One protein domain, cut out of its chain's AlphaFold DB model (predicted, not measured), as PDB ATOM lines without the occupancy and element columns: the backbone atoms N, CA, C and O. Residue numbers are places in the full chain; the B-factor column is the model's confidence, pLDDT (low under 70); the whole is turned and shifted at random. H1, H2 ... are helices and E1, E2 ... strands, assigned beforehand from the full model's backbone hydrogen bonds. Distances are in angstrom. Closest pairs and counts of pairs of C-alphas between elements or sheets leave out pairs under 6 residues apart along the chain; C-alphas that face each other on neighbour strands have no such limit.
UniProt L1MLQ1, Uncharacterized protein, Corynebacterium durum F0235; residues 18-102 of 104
ATOM      1  N   SER A  18     -15.504 -36.854  44.616       97.19
ATOM      2  CA  SER A  18     -14.427 -35.859  44.716       97.19
ATOM      3  C   SER A  18     -14.357 -35.148  46.073       97.19
ATOM      4  O   SER A  18     -13.339 -34.528  46.376       97.19
ATOM      5  N   GLY A  19     -15.439 -35.184  46.858       97.50
ATOM      6  CA  GLY A  19     -15.650 -34.318  48.019       97.50
ATOM      7  C   GLY A  19     -16.219 -32.939  47.672       97.50
ATOM      8  O   GLY A  19     -16.540 -32.168  48.575       97.50
ATOM      9  N   LEU A  20     -16.398 -32.615  46.386       97.94
ATOM     10  CA  LEU A  20     -17.145 -31.428  45.971       97.94
ATOM     11  C   LEU A  20     -18.640 -31.673  46.148       97.94
ATOM     12  O   LEU A  20     -19.145 -32.711  45.732       97.94
ATOM     13  N   ALA A  21     -19.353 -30.700  46.710       97.06
ATOM     14  CA  ALA A  21     -20.787 -30.806  46.950       97.06
ATOM     15  C   ALA A  21     -21.562 -31.186  45.677       97.06
ATOM     16  O   ALA A  21     -21.427 -30.542  44.633       97.06
ATOM     17  N   GLY A  22     -22.389 -32.223  45.780       96.25
ATOM     18  CA  GLY A  22     -23.362 -32.603  44.763       96.25
ATOM     19  C   GLY A  22     -24.794 -32.248  45.179       96.25
ATOM     20  O   GLY A  22     -25.030 -31.757  46.285       96.25
ATOM     21  N   PRO A  23     -25.793 -32.526  44.323       93.94
ATOM     22  CA  PRO A  23     -27.195 -32.200  44.606       93.94
ATOM     23  C   PRO A  23     -27.742 -32.802  45.910       93.94
ATOM     24  O   PRO A  23     -28.661 -32.236  46.499       93.94
ATOM     25  N   GLY A  24     -27.176 -33.929  46.363       93.44
ATOM     26  CA  GLY A  24     -27.538 -34.595  47.616       93.44
ATOM     27  C   GLY A  24     -27.099 -33.848  48.881       93.44
ATOM     28  O   GLY A  24     -27.649 -34.120  49.950       93.44
ATOM     29  N   ASP A  25     -26.178 -32.889  48.749       96.19
ATOM     30  CA  ASP A  25     -25.540 -32.167  49.860       96.19
ATOM     31  C   ASP A  25     -26.129 -30.773  50.094       96.19
ATOM     32  O   ASP A  25     -25.883 -30.147  51.121       96.19
ATOM     33  N   LEU A  26     -26.895 -30.281  49.119       96.12
ATOM     34  CA  LEU A  26     -27.410 -28.916  49.068       96.12
ATOM     35  C   LEU A  26     -28.862 -28.837  49.546       96.12
ATOM     36  O   LEU A  26     -29.545 -29.846  49.698       96.12
ATOM     37  N   TRP A  27     -29.365 -27.612  49.698       95.44
ATOM     38  CA  TRP A  27     -30.738 -27.315  50.131       95.44
ATOM     39  C   TRP A  27     -31.834 -28.009  49.309       95.44
ATOM     40  O   TRP A  27     -32.918 -28.264  49.823       95.44
ATOM     41  N   SER A  28     -31.561 -28.328  48.039       89.31
ATOM     42  CA  SER A  28     -32.481 -29.077  47.174       89.31
ATOM     43  C   SER A  28     -32.694 -30.523  47.624       89.31
ATOM     44  O   SER A  28     -33.680 -31.150  47.241       89.31
ATOM     45  N   SER A  29     -31.768 -31.072  48.409       92.56
ATOM     46  CA  SER A  29     -31.858 -32.422  48.945       92.56
ATOM     47  C   SER A  29     -32.878 -32.465  50.084       92.56
ATOM     48  O   SER A  29     -32.683 -31.775  51.092       92.56
ATOM     49  N   PRO A  30     -33.907 -33.336  50.017       92.75
ATOM     50  CA  PRO A  30     -34.862 -33.522  51.112       92.75
ATOM     51  C   PRO A  30     -34.191 -33.885  52.443       92.75
ATOM     52  O   PRO A  30     -34.730 -33.608  53.509       92.75
ATOM     53  N   ARG A  31     -32.993 -34.481  52.388       89.75
ATOM     54  CA  ARG A  31     -32.215 -34.891  53.560       89.75
ATOM     55  C   ARG A  31     -31.656 -33.707  54.359       89.75
ATOM     56  O   ARG A  31     -31.396 -33.863  55.546       89.75
ATOM     57  N   THR A  32     -31.494 -32.542  53.732       94.19
ATOM     58  CA  THR A  32     -31.035 -31.327  54.429       94.19
ATOM     59  C   THR A  32     -32.175 -30.587  55.120       94.19
ATOM     60  O   THR A  32     -31.921 -29.751  55.979       94.19
ATOM     61  N   GLY A  33     -33.430 -30.851  54.733       93.44
ATOM     62  CA  GLY A  33     -34.593 -30.108  55.224       93.44
ATOM     63  C   GLY A  33     -34.558 -28.609  54.902       93.44
ATOM     64  O   GLY A  33     -35.287 -27.845  55.526       93.44
ATOM     65  N   GLY A  34     -33.695 -28.171  53.975       94.12
ATOM     66  CA  GLY A  34     -33.430 -26.752  53.730       94.12
ATOM     67  C   GLY A  34     -32.646 -26.053  54.851       94.12
ATOM     68  O   GLY A  34     -32.511 -24.831  54.813       94.12
ATOM     69  N   ASP A  35     -32.120 -26.791  55.832       96.94
ATOM     70  CA  ASP A  35     -31.357 -26.238  56.950       96.94
ATOM     71  C   ASP A  35     -29.898 -25.975  56.542       96.94
ATOM     72  O   ASP A  35     -29.127 -26.890  56.235       96.94
ATOM     73  N   SER A  36     -29.496 -24.705  56.579       96.75
ATOM     74  CA  SER A  36     -28.137 -24.269  56.243       96.75
ATOM     75  C   SER A  36     -27.054 -24.848  57.158       96.75
ATOM     76  O   SER A  36     -25.928 -25.035  56.701       96.75
ATOM     77  N   ASN A  37     -27.359 -25.164  58.419       96.94
ATOM     78  CA  ASN A  37     -26.400 -25.826  59.306       96.94
ATOM     79  C   ASN A  37     -26.131 -27.257  58.833       96.94
ATOM     80  O   ASN A  37     -24.982 -27.692  58.807       96.94
ATOM     81  N   VAL A  38     -27.176 -27.970  58.400       96.56
ATOM     82  CA  VAL A  38     -27.049 -29.332  57.862       96.56
ATOM     83  C   VAL A  38     -26.274 -29.320  56.548       96.56
ATOM     84  O   VAL A  38     -25.336 -30.100  56.392       96.56
ATOM     85  N   VAL A  39     -26.591 -28.389  55.640       97.19
ATOM     86  CA  VAL A  39     -25.819 -28.188  54.399       97.19
ATOM     87  C   VAL A  39     -24.350 -27.891  54.717       97.19
ATOM     88  O   VAL A  39     -23.457 -28.488  54.120       97.19
ATOM     89  N   GLY A  40     -24.077 -27.028  55.701       97.00
ATOM     90  CA  GLY A  40     -22.717 -26.729  56.151       97.00
ATOM     91  C   GLY A  40     -21.956 -27.975  56.611       97.00
ATOM     92  O   GLY A  40     -20.812 -28.180  56.204       97.00
ATOM     93  N   VAL A  41     -22.596 -28.852  57.390       97.19
ATOM     94  CA  VAL A  41     -22.013 -30.141  57.798       97.19
ATOM     95  C   VAL A  41     -21.747 -31.033  56.581       97.19
ATOM     96  O   VAL A  41     -20.656 -31.590  56.458       97.19
ATOM     97  N   TYR A  42     -22.697 -31.152  55.654       97.19
ATOM     98  CA  TYR A  42     -22.567 -32.054  54.505       97.19
ATOM     99  C   TYR A  42     -21.455 -31.614  53.556       97.19
ATOM    100  O   TYR A  42     -20.670 -32.448  53.103       97.19
ATOM    101  N   VAL A  43     -21.351 -30.313  53.294       97.69
ATOM    102  CA  VAL A  43     -20.352 -29.754  52.381       97.69
ATOM    103  C   VAL A  43     -18.970 -29.702  53.026       97.69
ATOM    104  O   VAL A  43     -18.004 -30.157  52.424       97.69
ATOM    105  N   ILE A  44     -18.849 -29.175  54.249       97.62
ATOM    106  CA  ILE A  44     -17.536 -28.936  54.867       97.62
ATOM    107  C   ILE A  44     -16.982 -30.224  55.467       97.62
ATOM    108  O   ILE A  44     -15.914 -30.685  55.072       97.62
ATOM    109  N   GLN A  45     -17.700 -30.818  56.424       97.56
ATOM    110  CA  GLN A  45     -17.231 -32.033  57.090       97.56
ATOM    111  C   GLN A  45     -17.288 -33.218  56.126       97.56
ATOM    112  O   GLN A  45     -16.297 -33.931  55.978       97.56
ATOM    113  N   GLY A  46     -18.420 -33.402  55.441       97.69
ATOM    114  CA  GLY A  46     -18.566 -34.481  54.467       97.69
ATOM    115  C   GLY A  46     -17.570 -34.358  53.316       97.69
ATOM    116  O   GLY A  46     -17.000 -35.369  52.911       97.69
ATOM    117  N   GLY A  47     -17.337 -33.147  52.799       98.19
ATOM    118  CA  GLY A  47     -16.380 -32.917  51.714       98.19
ATOM    119  C   GLY A  47     -14.934 -33.172  52.137       98.19
ATOM    120  O   GLY A  47     -14.186 -33.804  51.397       98.19
ATOM    121  N   ALA A  48     -14.547 -32.762  53.351       98.38
ATOM    122  CA  ALA A  48     -13.211 -33.026  53.884       98.38
ATOM    123  C   ALA A  48     -12.941 -34.527  54.076       98.38
ATOM    124  O   ALA A  48     -11.869 -35.011  53.710       98.38
ATOM    125  N   ILE A  49     -13.916 -35.266  54.617       98.50
ATOM    126  CA  ILE A  49     -13.815 -36.724  54.771       98.50
ATOM    127  C   ILE A  49     -13.680 -37.381  53.397       98.50
ATOM    128  O   ILE A  49     -12.753 -38.157  53.180       98.50
ATOM    129  N   GLU A  50     -14.561 -37.032  52.461       98.44
ATOM    130  CA  GLU A  50     -14.589 -37.656  51.139       98.44
ATOM    131  C   GLU A  50     -13.343 -37.327  50.303       98.44
ATOM    132  O   GLU A  50     -12.830 -38.174  49.579       98.44
ATOM    133  N   GLY A  51     -12.790 -36.118  50.440       98.25
ATOM    134  CA  GLY A  51     -11.520 -35.755  49.811       98.25
ATOM    135  C   GLY A  51     -10.349 -36.593  50.337       98.25
ATOM    136  O   GLY A  51      -9.498 -37.030  49.559       98.25
ATOM    137  N   ALA A  52     -10.323 -36.878  51.644       98.31
ATOM    138  CA  ALA A  52      -9.316 -37.756  52.237       98.31
ATOM    139  C   ALA A  52      -9.476 -39.211  51.763       98.31
ATOM    140  O   ALA A  52      -8.481 -39.854  51.419       98.31
ATOM    141  N   THR A  53     -10.707 -39.730  51.690       98.50
ATOM    142  CA  THR A  53     -10.949 -41.077  51.148       98.50
ATOM    143  C   THR A  53     -10.620 -41.153  49.660       98.50
ATOM    144  O   THR A  53     -10.091 -42.172  49.222       98.50
ATOM    145  N   ASN A  54     -10.812 -40.069  48.902       98.44
ATOM    146  CA  ASN A  54     -10.478 -40.022  47.480       98.44
ATOM    147  C   ASN A  54      -8.991 -40.277  47.233       98.44
ATOM    148  O   ASN A  54      -8.634 -41.085  46.378       98.44
ATOM    149  N   ALA A  55      -8.120 -39.656  48.032       98.12
ATOM    150  CA  ALA A  55      -6.682 -39.904  47.960       98.12
ATOM    151  C   ALA A  55      -6.356 -41.390  48.201       98.12
ATOM    152  O   ALA A  55      -5.675 -42.015  47.387       98.12
ATOM    153  N   CYS A  56      -6.921 -41.989  49.255       97.81
ATOM    154  CA  CYS A  56      -6.749 -43.415  49.549       97.81
ATOM    155  C   CYS A  56      -7.248 -44.320  48.407       97.81
ATOM    156  O   CYS A  56      -6.611 -45.326  48.081       97.81
ATOM    157  N   THR A  57      -8.378 -43.976  47.787       98.38
ATOM    158  CA  THR A  57      -8.967 -44.761  46.696       98.38
ATOM    159  C   THR A  57      -8.142 -44.642  45.412       98.38
ATOM    160  O   THR A  57      -7.939 -45.642  44.718       98.38
ATOM    161  N   HIS A  58      -7.579 -43.466  45.122       98.31
ATOM    162  CA  HIS A  58      -6.621 -43.289  44.030       98.31
ATOM    163  C   HIS A  58      -5.324 -44.080  44.258       98.31
ATOM    164  O   HIS A  58      -4.836 -44.712  43.319       98.31
ATOM    165  N   ASP A  59      -4.809 -44.135  45.488       98.06
ATOM    166  CA  ASP A  59      -3.644 -44.962  45.832       98.06
ATOM    167  C   ASP A  59      -3.921 -46.464  45.651       98.06
ATOM    168  O   ASP A  59      -3.065 -47.211  45.157       98.06
ATOM    169  N   LEU A  60      -5.124 -46.926  46.022       98.12
ATOM    170  CA  LEU A  60      -5.568 -48.298  45.763       98.12
ATOM    171  C   LEU A  60      -5.625 -48.572  44.260       98.12
ATOM    172  O   LEU A  60      -5.082 -49.587  43.814       98.12
ATOM    173  N   LYS A  61      -6.221 -47.663  43.481       98.38
ATOM    174  CA  LYS A  61      -6.285 -47.784  42.023       98.38
ATOM    175  C   LYS A  61      -4.897 -47.872  41.402       98.38
ATOM    176  O   LYS A  61      -4.628 -48.828  40.682       98.38
ATOM    177  N   ALA A  62      -3.997 -46.948  41.734       98.06
ATOM    178  CA  ALA A  62      -2.633 -46.949  41.218       98.06
ATOM    179  C   ALA A  62      -1.903 -48.263  41.542       98.06
ATOM    180  O   ALA A  62      -1.193 -48.816  40.700       98.06
ATOM    181  N   ARG A  63      -2.103 -48.809  42.750       98.00
ATOM    182  CA  ARG A  63      -1.499 -50.088  43.139       98.00
ATOM    183  C   ARG A  63      -2.094 -51.280  42.384       98.00
ATOM    184  O   ARG A  63      -1.333 -52.184  42.041       98.00
ATOM    185  N   LEU A  64      -3.408 -51.314  42.166       98.31
ATOM    186  CA  LEU A  64      -4.068 -52.389  41.419       98.31
ATOM    187  C   LEU A  64      -3.716 -52.339  39.928       98.31
ATOM    188  O   LEU A  64      -3.366 -53.376  39.362       98.31
ATOM    189  N   ASP A  65      -3.685 -51.146  39.336       97.94
ATOM    190  CA  ASP A  65      -3.259 -50.926  37.952       97.94
ATOM    191  C   ASP A  65      -1.813 -51.404  37.743       97.94
ATOM    192  O   ASP A  65      -1.542 -52.181  36.827       97.94
ATOM    193  N   ALA A  66      -0.889 -51.033  38.640       97.25
ATOM    194  CA  ALA A  66       0.507 -51.480  38.588       97.25
ATOM    195  C   ALA A  66       0.666 -53.007  38.723       97.25
ATOM    196  O   ALA A  66       1.639 -53.573  38.230       97.25
ATOM    197  N   ALA A  67      -0.280 -53.682  39.384       97.12
ATOM    198  CA  ALA A  67      -0.314 -55.139  39.512       97.12
ATOM    199  C   ALA A  67      -1.098 -55.836  38.379       97.12
ATOM    200  O   ALA A  67      -1.210 -57.069  38.384       97.12
ATOM    201  N   GLY A  68      -1.669 -55.082  37.431       97.44
ATOM    202  CA  GLY A  68      -2.535 -55.610  36.377       97.44
ATOM    203  C   GLY A  68      -3.797 -56.283  36.926       97.44
ATOM    204  O   GLY A  68      -4.173 -57.357  36.456       97.44
ATOM    205  N   ILE A  69      -4.399 -55.719  37.977       98.25
ATOM    206  CA  ILE A  69      -5.642 -56.207  38.590       98.25
ATOM    207  C   ILE A  69      -6.746 -55.189  38.304       98.25
ATOM    208  O   ILE A  69      -6.687 -54.054  38.768       98.25
ATOM    209  N   GLY A  70      -7.752 -55.602  37.534       96.81
ATOM    210  CA  GLY A  70      -8.907 -54.765  37.215       96.81
ATOM    211  C   GLY A  70      -9.951 -54.731  38.332       96.81
ATOM    212  O   GLY A  70     -10.086 -55.680  39.103       96.81
ATOM    213  N   ALA A  71     -10.708 -53.638  38.376       98.25
ATOM    214  CA  ALA A  71     -11.932 -53.469  39.152       98.25
ATOM    215  C   ALA A  71     -12.879 -52.538  38.377       98.25
ATOM    216  O   ALA A  71     -12.426 -51.771  37.525       98.25
ATOM    217  N   GLU A  72     -14.170 -52.588  38.684       98.31
ATOM    218  CA  GLU A  72     -15.151 -51.607  38.224       98.31
ATOM    219  C   GLU A  72     -15.027 -50.356  39.097       98.31
ATOM    220  O   GLU A  72     -15.279 -50.401  40.302       98.31
ATOM    221  N   TRP A  73     -14.595 -49.246  38.502       98.44
ATOM    222  CA  TRP A  73     -14.317 -48.004  39.223       98.44
ATOM    223  C   TRP A  73     -15.411 -46.969  38.990       98.44
ATOM    224  O   TRP A  73     -15.741 -46.667  37.845       98.44
ATOM    225  N   ASN A  74     -15.892 -46.346  40.064       98.38
ATOM    226  CA  ASN A  74     -16.800 -45.207  39.989       98.38
ATOM    227  C   ASN A  74     -16.236 -43.999  40.745       98.38
ATOM    228  O   ASN A  74     -16.468 -43.829  41.942       98.38
ATOM    229  N   PHE A  75     -15.491 -43.161  40.025       98.31
ATOM    230  CA  PHE A  75     -15.033 -41.867  40.526       98.31
ATOM    231  C   PHE A  75     -16.026 -40.780  40.130       98.31
ATOM    232  O   PHE A  75     -16.022 -40.304  38.991       98.31
ATOM    233  N   ARG A  76     -16.883 -40.368  41.067       97.50
ATOM    234  CA  ARG A  76     -17.869 -39.314  40.801       97.50
ATOM    235  C   ARG A  76     -17.214 -37.935  40.884       97.50
ATOM    236  O   ARG A  76     -16.497 -37.659  41.847       97.50
ATOM    237  N   PRO A  77     -17.517 -37.018  39.948       97.38
ATOM    238  CA  PRO A  77     -16.966 -35.664  39.981       97.38
ATOM    239  C   PRO A  77     -17.530 -34.824  41.133       97.38
ATOM    240  O   PRO A  77     -16.942 -33.805  41.486       97.38
ATOM    241  N   THR A  78     -18.650 -35.247  41.724       97.44
ATOM    242  CA  THR A  78     -19.313 -34.597  42.857       97.44
ATOM    243  C   THR A  78     -19.882 -35.635  43.813       97.44
ATOM    244  O   THR A  78     -20.282 -36.723  43.397       97.44
ATOM    245  N   GLY A  79     -19.982 -35.241  45.071       97.56
ATOM    246  CA  GLY A  79     -20.542 -35.978  46.185       97.56
ATOM    247  C   GLY A  79     -19.647 -35.860  47.409       97.56
ATOM    248  O   GLY A  79     -18.426 -35.742  47.290       97.56
ATOM    249  N   THR A  80     -20.267 -35.875  48.582       97.81
ATOM    250  CA  THR A  80     -19.573 -35.892  49.869       97.81
ATOM    251  C   THR A  80     -19.927 -37.152  50.653       97.81
ATOM    252  O   THR A  80     -20.646 -38.025  50.165       97.81
ATOM    253  N   HIS A  81     -19.424 -37.267  51.881       97.38
ATOM    254  CA  HIS A  81     -19.593 -38.454  52.713       97.38
ATOM    255  C   HIS A  81     -21.022 -38.608  53.287       97.38
ATOM    256  O   HIS A  81     -21.236 -38.513  54.498       97.38
ATOM    257  N   GLN A  82     -22.022 -38.812  52.420       94.81
ATOM    258  CA  GLN A  82     -23.453 -38.834  52.751       94.81
ATOM    259  C   GLN A  82     -24.195 -40.039  52.158       94.81
ATOM    260  O   GLN A  82     -23.852 -40.586  51.112       94.81
ATOM    261  N   TRP A  83     -25.294 -40.422  52.814       93.56
ATOM    262  CA  TRP A  83     -26.100 -41.608  52.487       93.56
ATOM    263  C   TRP A  83     -26.694 -41.649  51.079       93.56
ATOM    264  O   TRP A  83     -26.971 -42.739  50.579       93.56
ATOM    265  N   GLU A  84     -26.933 -40.498  50.451       92.31
ATOM    266  CA  GLU A  84     -27.507 -40.467  49.103       92.31
ATOM    267  C   GLU A  84     -26.600 -41.189  48.098       92.31
ATOM    268  O   GLU A  84     -27.085 -42.008  47.316       92.31
ATOM    269  N   TYR A  85     -25.287 -40.967  48.190       96.12
ATOM    270  CA  TYR A  85     -24.299 -41.563  47.292       96.12
ATOM    271  C   TYR A  85     -24.110 -43.057  47.562       96.12
ATOM    272  O   TYR A  85     -24.112 -43.852  46.626       96.12
ATOM    273  N   TRP A  86     -24.099 -43.472  48.833       96.06
ATOM    274  CA  TRP A  86     -24.045 -44.893  49.196       96.06
ATOM    275  C   TRP A  86     -25.247 -45.683  48.668       96.06
ATOM    276  O   TRP A  86     -25.104 -46.793  48.161       96.06
ATOM    277  N   LYS A  87     -26.450 -45.104  48.730       95.88
ATOM    278  CA  LYS A  87     -27.668 -45.714  48.175       95.88
ATOM    279  C   LYS A  87     -27.599 -45.853  46.650       95.88
ATOM    280  O   LYS A  87     -28.172 -46.796  46.105       95.88
ATOM    281  N   GLN A  88     -26.926 -44.928  45.967       96.19
ATOM    282  CA  GLN A  88     -26.650 -45.053  44.538       96.19
ATOM    283  C   GLN A  88     -25.651 -46.188  44.274       96.19
ATOM    284  O   GLN A  88     -25.924 -47.047  43.441       96.19
ATOM    285  N   ASP A  89     -24.574 -46.272  45.059       98.00
ATOM    286  CA  ASP A  89     -23.561 -47.329  44.951       98.00
ATOM    287  C   ASP A  89     -24.114 -48.745  45.159       98.00
ATOM    288  O   ASP A  89     -23.650 -49.684  44.517       98.00
ATOM    289  N   LEU A  90     -25.156 -48.921  45.977       98.06
ATOM    290  CA  LEU A  90     -25.848 -50.214  46.087       98.06
ATOM    291  C   LEU A  90     -26.448 -50.680  44.752       98.06
ATOM    292  O   LEU A  90     -26.502 -51.877  44.486       98.06
ATOM    293  N   ARG A  91     -26.905 -49.746  43.914       97.88
ATOM    294  CA  ARG A  91     -27.459 -50.050  42.589       97.88
ATOM    295  C   ARG A  91     -26.350 -50.189  41.556       97.88
ATOM    296  O   ARG A  91     -26.350 -51.158  40.806       97.88
ATOM    297  N   ASP A  92     -25.403 -49.257  41.556       98.06
ATOM    298  CA  ASP A  92     -24.303 -49.215  40.585       98.06
ATOM    299  C   ASP A  92     -23.364 -50.427  40.729       98.06
ATOM    300  O   ASP A  92     -22.823 -50.912  39.739       98.06
ATOM    301  N   SER A  93     -23.206 -50.960  41.947       98.38
ATOM    302  CA  SER A  93     -22.411 -52.169  42.210       98.38
ATOM    303  C   SER A  93     -23.120 -53.471  41.837       98.38
ATOM    304  O   SER A  93     -22.458 -54.498  41.652       98.38
ATOM    305  N   TRP A  94     -24.452 -53.456  41.704       98.06
ATOM    306  CA  TRP A  94     -25.238 -54.672  41.502       98.06
ATOM    307  C   TRP A  94     -24.827 -55.473  40.262       98.06
ATOM    308  O   TRP A  94     -24.666 -56.682  40.401       98.06
ATOM    309  N   PRO A  95     -24.569 -54.875  39.080       97.69
ATOM    310  CA  PRO A  95     -24.097 -55.631  37.922       97.69
ATOM    311  C   PRO A  95     -22.812 -56.420  38.204       97.69
ATOM    312  O   PRO A  95     -22.702 -57.570  37.793       97.69
ATOM    313  N   THR A  96     -21.854 -55.847  38.937       98.00
ATOM    314  CA  THR A  96     -20.608 -56.532  39.319       98.00
ATOM    315  C   THR A  96     -20.886 -57.736  40.217       98.00
ATOM    316  O   THR A  96     -20.328 -58.812  40.008       98.00
ATOM    317  N   ILE A  97     -21.773 -57.558  41.197       97.94
ATOM    318  CA  ILE A  97     -22.157 -58.594  42.160       97.94
ATOM    319  C   ILE A  97     -22.959 -59.710  41.473       97.94
ATOM    320  O   ILE A  97     -22.667 -60.885  41.672       97.94
ATOM    321  N   ALA A  98     -23.928 -59.359  40.626       97.88
ATOM    322  CA  ALA A  98     -24.756 -60.312  39.892       97.88
ATOM    323  C   ALA A  98     -23.909 -61.209  38.977       97.88
ATOM    324  O   ALA A  98     -24.058 -62.430  39.020       97.88
ATOM    325  N   ARG A  99     -22.954 -60.630  38.229       96.56
ATOM    326  CA  ARG A  99     -21.995 -61.403  37.419       96.56
ATOM    327  C   ARG A  99     -21.146 -62.338  38.275       96.56
ATOM    328  O   ARG A  99     -20.962 -63.498  37.920       96.56
ATOM    329  N   ALA A 100     -20.661 -61.862  39.424       96.62
ATOM    330  CA  ALA A 100     -19.870 -62.677  40.348       96.62
ATOM    331  C   ALA A 100     -20.641 -63.897  40.885       96.62
ATOM    332  O   ALA A 100     -20.030 -64.921  41.184       96.62
ATOM    333  N   PHE A 101     -21.970 -63.800  40.978       97.25
ATOM    334  CA  PHE A 101     -22.851 -64.890  41.397       97.25
ATOM    335  C   PHE A 101     -23.479 -65.685  40.241       97.25
ATOM    336  O   PHE A 101     -24.271 -66.588  40.501       97.25
ATOM    337  N   GLY A 102     -23.135 -65.394  38.981       96.50
ATOM    338  CA  GLY A 102     -23.693 -66.089  37.815       96.50
ATOM    339  C   GLY A 102     -25.186 -65.823  37.587       96.50
ATOM    340  O   GLY A 102     -25.890 -66.694  37.086       96.50
TER     341      GLY A 102
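This is residues 18 to 102 of the 104 residues of an uncharacterized protein of Corynebacterium durum F0235 (UniProt L1MLQ1). One long, gently kinked helix, H1, makes the longest axis; the chain then folds back through strand E1, and the short helices H2 and H3 follow end to end on the far side of E1 from H1, in a flat, open frame with few contacts. Residues 18 to 35 hold no named element and precede H1. The 85 printed residues, with H1, E1, H2, H3 in that order, are mostly helix and loose, radius of gyration of the C-alphas 15.1 A, spanning 45 by 28 by 14 A.

H1, residues 36 to 66, begins at C-alpha 36 (-28.137, -24.269, 56.243), is 43.3 A long and has a kink of 29 degrees near residue 50. E1 is residues 72 to 76, H2 83 to 92. H3, 94 to 100, ends at C-alpha 100 (-19.870, -62.677, 40.348).

H1 is apart from H2 and H3. H1 and E1 are near each other, with 6 pairs of C-alphas within 10 A. E1 pairs with no named strand; its closest C-alpha to H3 is Glu 72, 7.4 A from that of Thr 96. H2 and H3 meet only through their link. Every O i to N i+4 pair is within hydrogen-bond range in H1 and H3, 5 of 6 in H2.

The C-alphas farthest apart, of Asp 35 and Gly 68, are 46.0 A apart. Residues 62 to 68 and 97 to 102 stand free. The printed part has no cut and no long link; no printed residue is under 70.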